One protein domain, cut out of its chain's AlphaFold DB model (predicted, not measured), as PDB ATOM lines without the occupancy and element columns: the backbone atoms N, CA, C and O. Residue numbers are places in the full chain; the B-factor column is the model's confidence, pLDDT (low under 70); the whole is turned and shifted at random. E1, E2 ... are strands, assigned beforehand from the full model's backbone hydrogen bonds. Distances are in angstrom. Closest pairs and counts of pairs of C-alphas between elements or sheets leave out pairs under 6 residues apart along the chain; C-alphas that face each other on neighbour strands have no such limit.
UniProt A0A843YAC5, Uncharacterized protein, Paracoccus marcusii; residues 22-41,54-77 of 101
ATOM      1  N   LEU A  22     -38.124   9.377  40.810       91.69
ATOM      2  CA  LEU A  22     -36.693   9.176  40.599       91.69
ATOM      3  C   LEU A  22     -35.940  10.504  40.594       91.69
ATOM      4  O   LEU A  22     -36.354  11.497  39.999       91.69
ATOM      5  N   ARG A  23     -34.746  10.486  41.186       92.94
ATOM      6  CA  ARG A  23     -33.724  11.512  40.984       92.94
ATOM      7  C   ARG A  23     -32.425  10.846  40.569       92.94
ATOM      8  O   ARG A  23     -31.996   9.892  41.208       92.94
ATOM      9  N   LEU A  24     -31.792  11.388  39.539       93.31
ATOM     10  CA  LEU A  24     -30.480  10.980  39.062       93.31
ATOM     11  C   LEU A  24     -29.524  12.167  39.160       93.31
ATOM     12  O   LEU A  24     -29.831  13.265  38.697       93.31
ATOM     13  N   ARG A  25     -28.338  11.939  39.721       94.12
ATOM     14  CA  ARG A  25     -27.203  12.867  39.642       94.12
ATOM     15  C   ARG A  25     -26.126  12.240  38.773       94.12
ATOM     16  O   ARG A  25     -25.769  11.085  38.993       94.12
ATOM     17  N   VAL A  26     -25.599  13.008  37.823       91.94
ATOM     18  CA  VAL A  26     -24.503  12.579  36.951       91.94
ATOM     19  C   VAL A  26     -23.220  13.217  37.453       91.94
ATOM     20  O   VAL A  26     -23.073  14.443  37.404       91.94
ATOM     21  N   LEU A  27     -22.301  12.388  37.946       90.81
ATOM     22  CA  LEU A  27     -20.969  12.813  38.354       90.81
ATOM     23  C   LEU A  27     -19.931  12.251  37.388       90.81
ATOM     24  O   LEU A  27     -19.941  11.057  37.085       90.81
ATOM     25  N   THR A  28     -19.018  13.101  36.919       84.69
ATOM     26  CA  THR A  28     -17.961  12.666  36.004       84.69
ATOM     27  C   THR A  28     -16.667  13.458  36.153       84.69
ATOM     28  O   THR A  28     -16.659  14.627  36.551       84.69
ATOM     29  N   THR A  29     -15.563  12.793  35.814       83.75
ATOM     30  CA  THR A  29     -14.239  13.393  35.605       83.75
ATOM     31  C   THR A  29     -14.032  13.843  34.155       83.75
ATOM     32  O   THR A  29     -13.032  14.498  33.854       83.75
ATOM     33  N   ALA A  30     -14.960  13.499  33.253       85.25
ATOM     34  CA  ALA A  30     -14.912  13.889  31.855       85.25
ATOM     35  C   ALA A  30     -15.071  15.415  31.688       85.25
ATOM     36  O   ALA A  30     -15.731  16.084  32.502       85.25
ATOM     37  N   PRO A  31     -14.465  15.989  30.636       85.31
ATOM     38  CA  PRO A  31     -14.610  17.409  30.333       85.31
ATOM     39  C   PRO A  31     -16.008  17.744  29.800       85.31
ATOM     40  O   PRO A  31     -16.531  18.801  30.146       85.31
ATOM     41  N   GLY A  32     -16.608  16.851  29.003       87.62
ATOM     42  CA  GLY A  32     -17.883  17.054  28.327       87.62
ATOM     43  C   GLY A  32     -18.957  16.055  28.755       87.62
ATOM     44  O   GLY A  32     -18.670  14.954  29.232       87.62
ATOM     45  N   LEU A  33     -20.207  16.469  28.558       93.06
ATOM     46  CA  LEU A  33     -21.400  15.644  28.702       93.06
ATOM     47  C   LEU A  33     -22.268  15.861  27.462       93.06
ATOM     48  O   LEU A  33     -22.762  16.968  27.251       93.06
ATOM     49  N   GLN A  34     -22.441  14.827  26.645       96.00
ATOM     50  CA  GLN A  34     -23.429  14.841  25.576       96.00
ATOM     51  C   GLN A  34     -24.787  14.429  26.147       96.00
ATOM     52  O   GLN A  34     -24.882  13.503  26.953       96.00
ATOM     53  N   VAL A  35     -25.830  15.160  25.752       96.38
ATOM     54  CA  VAL A  35     -27.218  14.869  26.109       96.38
ATOM     55  C   VAL A  35     -27.976  14.587  24.825       96.38
ATOM     56  O   VAL A  35     -27.949  15.406  23.908       96.38
ATOM     57  N   TYR A  36     -28.634  13.436  24.761       95.94
ATOM     58  CA  TYR A  36     -29.465  13.053  23.626       95.94
ATOM     59  C   TYR A  36     -30.840  12.620  24.122       95.94
ATOM     60  O   TYR A  36     -30.957  11.705  24.928       95.94
ATOM     61  N   ASP A  37     -31.882  13.290  23.645       94.69
ATOM     62  CA  ASP A  37     -33.276  13.095  24.049       94.69
ATOM     63  C   ASP A  37     -34.018  12.076  23.170       94.69
ATOM     64  O   ASP A  37     -35.238  11.981  23.211       94.69
ATOM     65  N   GLY A  38     -33.323  11.326  22.310       94.12
ATOM     66  CA  GLY A  38     -33.990  10.376  21.419       94.12
ATOM     67  C   GLY A  38     -34.747  11.026  20.256       94.12
ATOM     68  O   GLY A  38     -35.498  10.327  19.580       94.12
ATOM     69  N   GLY A  39     -34.582  12.327  19.994       95.81
ATOM     70  CA  GLY A  39     -35.402  13.052  19.018       95.81
ATOM     71  C   GLY A  39     -35.340  12.552  17.570       95.81
ATOM     72  O   GLY A  39     -36.246  12.845  16.797       95.81
ATOM     73  N   HIS A  40     -34.329  11.760  17.198       94.94
ATOM     74  CA  HIS A  40     -34.230  11.159  15.862       94.94
ATOM     75  C   HIS A  40     -34.889   9.782  15.744       94.94
ATOM     76  O   HIS A  40     -34.796   9.150  14.691       94.94
ATOM     77  N   PHE A  41     -35.519   9.269  16.802       95.06
ATOM     78  CA  PHE A  41     -36.250   8.012  16.683       95.06
ATOM     79  C   PHE A  41     -37.429   8.178  15.702       95.06
ATOM     80  O   PHE A  41     -37.987   9.268  15.559       95.06
ATOM     81  N   ALA A  54     -39.353   2.274  22.331       92.38
ATOM     82  CA  ALA A  54     -38.632   3.521  22.495       92.38
ATOM     83  C   ALA A  54     -39.156   4.538  21.475       92.38
ATOM     84  O   ALA A  54     -38.950   4.395  20.268       92.38
ATOM     85  N   ARG A  55     -39.874   5.546  21.967       94.56
ATOM     86  CA  ARG A  55     -40.409   6.646  21.160       94.56
ATOM     87  C   ARG A  55     -39.475   7.861  21.192       94.56
ATOM     88  O   ARG A  55     -38.678   7.975  22.129       94.56
ATOM     89  N   PRO A  56     -39.591   8.774  20.215       95.81
ATOM     90  CA  PRO A  56     -38.921  10.071  20.268       95.81
ATOM     91  C   PRO A  56     -39.223  10.783  21.587       95.81
ATOM     92  O   PRO A  56     -40.359  10.723  22.062       95.81
ATOM     93  N   GLN A  57     -38.204  11.389  22.210       94.19
ATOM     94  CA  GLN A  57     -38.327  12.085  23.500       94.19
ATOM     95  C   GLN A  57     -38.846  11.221  24.665       94.19
ATOM     96  O   GLN A  57     -39.160  11.740  25.733       94.19
ATOM     97  N   GLY A  58     -38.902   9.892  24.502       91.19
ATOM     98  CA  GLY A  58     -39.330   8.955  25.546       91.19
ATOM     99  C   GLY A  58     -38.225   8.560  26.529       91.19
ATOM    100  O   GLY A  58     -38.504   7.902  27.529       91.19
ATOM    101  N   ALA A  59     -36.975   8.928  26.247       89.50
ATOM    102  CA  ALA A  59     -35.811   8.645  27.076       89.50
ATOM    103  C   ALA A  59     -34.734   9.720  26.871       89.50
ATOM    104  O   ALA A  59     -34.769  10.470  25.900       89.50
ATOM    105  N   VAL A  60     -33.748   9.763  27.770       93.56
ATOM    106  CA  VAL A  60     -32.575  10.635  27.641       93.56
ATOM    107  C   VAL A  60     -31.297   9.855  27.928       93.56
ATOM    108  O   VAL A  60     -31.225   9.095  28.894       93.56
ATOM    109  N   ALA A  61     -30.283  10.054  27.091       94.44
ATOM    110  CA  ALA A  61     -28.928   9.574  27.301       94.44
ATOM    111  C   ALA A  61     -28.043  10.707  27.838       94.44
ATOM    112  O   ALA A  61     -28.072  11.830  27.330       94.44
ATOM    113  N   PHE A  62     -27.247  10.392  28.862       96.06
ATOM    114  CA  PHE A  62     -26.201  11.253  29.415       96.06
ATOM    115  C   PHE A  62     -24.842  10.587  29.184       96.06
ATOM    116  O   PHE A  62     -24.479   9.639  29.879       96.06
ATOM    117  N   GLU A  63     -24.080  11.083  28.216       95.25
ATOM    118  CA  GLU A  63     -22.843  10.462  27.739       95.25
ATOM    119  C   GLU A  63     -21.637  11.304  28.164       95.25
ATOM    120  O   GLU A  63     -21.351  12.363  27.602       95.25
ATOM    121  N   ALA A  64     -20.942  10.871  29.217       92.38
ATOM    122  CA  ALA A  64     -19.747  11.555  29.701       92.38
ATOM    123  C   ALA A  64     -18.537  11.214  28.819       92.38
ATOM    124  O   ALA A  64     -18.118  10.057  28.747       92.38
ATOM    125  N   GLN A  65     -17.947  12.219  28.172       88.31
ATOM    126  CA  GLN A  65     -16.962  11.997  27.114       88.31
ATOM    127  C   GLN A  65     -16.005  13.177  26.896       88.31
ATOM    128  O   GLN A  65     -16.080  14.218  27.552       88.31
ATOM    129  N   GLU A  66     -15.065  12.988  25.969       84.88
ATOM    130  CA  GLU A  66     -14.309  14.085  25.356       84.88
ATOM    131  C   GLU A  66     -15.193  14.833  24.350       84.88
ATOM    132  O   GLU A  66     -16.239  14.335  23.940       84.88
ATOM    133  N   TRP A  67     -14.777  16.016  23.906       85.00
ATOM    134  CA  TRP A  67     -15.540  16.748  22.896       85.00
ATOM    135  C   TRP A  67     -15.625  15.950  21.573       85.00
ATOM    136  O   TRP A  67     -14.590  15.432  21.144       85.00
ATOM    137  N   PRO A  68     -16.801  15.873  20.907       81.38
ATOM    138  CA  PRO A  68     -17.046  15.016  19.733       81.38
ATOM    139  C   PRO A  68     -16.061  15.147  18.554       81.38
ATOM    140  O   PRO A  68     -15.948  14.225  17.757       81.38
ATOM    141  N   ASP A  69     -15.310  16.251  18.459       85.88
ATOM    142  CA  ASP A  69     -14.308  16.509  17.406       85.88
ATOM    143  C   ASP A  69     -12.882  16.736  17.966       85.88
ATOM    144  O   ASP A  69     -11.997  17.287  17.311       85.88
ATOM    145  N   ALA A  70     -12.620  16.321  19.211       80.81
ATOM    146  CA  ALA A  70     -11.307  16.457  19.846       80.81
ATOM    147  C   ALA A  70     -10.138  15.803  19.073       80.81
ATOM    148  O   ALA A  70      -9.022  16.323  19.156       80.81
ATOM    149  N   PRO A  71     -10.319  14.699  18.313       81.12
ATOM    150  CA  PRO A  71      -9.278  14.174  17.432       81.12
ATOM    151  C   PRO A  71      -8.760  15.196  16.408       81.12
ATOM    152  O   PRO A  71      -7.538  15.314  16.267       81.12
ATOM    153  N   ASN A  72      -9.658  15.971  15.786       83.75
ATOM    154  CA  ASN A  72      -9.348  16.905  14.696       83.75
ATOM    155  C   ASN A  72      -9.181  18.362  15.160       83.75
ATOM    156  O   ASN A  72      -8.695  19.203  14.406       83.75
ATOM    157  N   ARG A  73      -9.561  18.677  16.404       76.69
ATOM    158  CA  ARG A  73      -9.492  20.023  16.992       76.69
ATOM    159  C   ARG A  73      -8.540  20.016  18.188       76.69
ATOM    160  O   ARG A  73      -8.972  19.746  19.309       76.69
ATOM    161  N   PRO A  74      -7.246  20.339  18.009       76.69
ATOM    162  CA  PRO A  74      -6.266  20.311  19.098       76.69
ATOM    163  C   PRO A  74      -6.656  21.155  20.318       76.69
ATOM    164  O   PRO A  74      -6.342  20.777  21.442       76.69
ATOM    165  N   THR A  75      -7.387  22.252  20.112       78.00
ATOM    166  CA  THR A  75      -7.903  23.126  21.179       78.00
ATOM    167  C   THR A  75      -9.043  22.507  21.984       78.00
ATOM    168  O   THR A  75      -9.308  22.951  23.097       78.00
ATOM    169  N   PHE A  76      -9.712  21.480  21.455       70.75
ATOM    170  CA  PHE A  76     -10.764  20.759  22.165       70.75
ATOM    171  C   PHE A  76     -10.182  19.670  23.064       70.75
ATOM    172  O   PHE A  76     -10.856  19.223  23.978       70.75
ATOM    173  N   ARG A  77      -8.931  19.235  22.877       62.50
ATOM    174  CA  ARG A  77      -8.330  18.256  23.791       62.50
ATOM    175  C   ARG A  77      -8.064  18.905  25.155       62.50
ATOM    176  O   ARG A  77      -7.243  19.820  25.238       62.50
TER     177      ARG A  77
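Overview. This is residues 22 to 41 and 54 to 77 of the 101 residues of an uncharacterized protein of Paracoccus marcusii (UniProt A0A843YAC5). With little regular structure, the domain is a two-stranded antiparallel ribbon, E2 and E3, from which E1 splays away to make an open V, while residues 70 to 75 of the last stretch stick out. The printed part has 44 residues, with three named strands, E1, E2 and E3 in chain order, and no named helix; it is all strand, with 16 residues in named elements. It is loose, with a radius of gyration of the C-alphas of 13.3 A, and only just flat, spanning 37 by 25 by 9 A.

Arrangement. E2, residues 32 to 36, and E3, residues 61 to 65, are antiparallel neighbours at 157 degrees. N 34 and O 63 are within hydrogen-bond range at 2.9 A, as are N 63 and O 34 at 2.8 A. E1, residues 23 to 28, pairs with no named strand. Its closest C-alpha to E3 is that of Thr 28, 6.6 A from that of Ala 64. E1 and E2 are apart, though joined by a tight link.

Along the chain. E2 measures 13.1 A, E3 12.2 A and E1 16.6 A between end C-alphas. E1 begins at C-alpha 23 (-33.724, 11.512, 40.984); E3 ends at C-alpha 65 (-16.962, 11.997, 27.114).

Size, cuts and confidence. C-alphas 22 and 74, the farthest apart, are 38.9 A apart. Residues 42 to 53 are cut out, with 7.7 A between C-alphas 41 and 54. Residue 77 has pLDDT under 70.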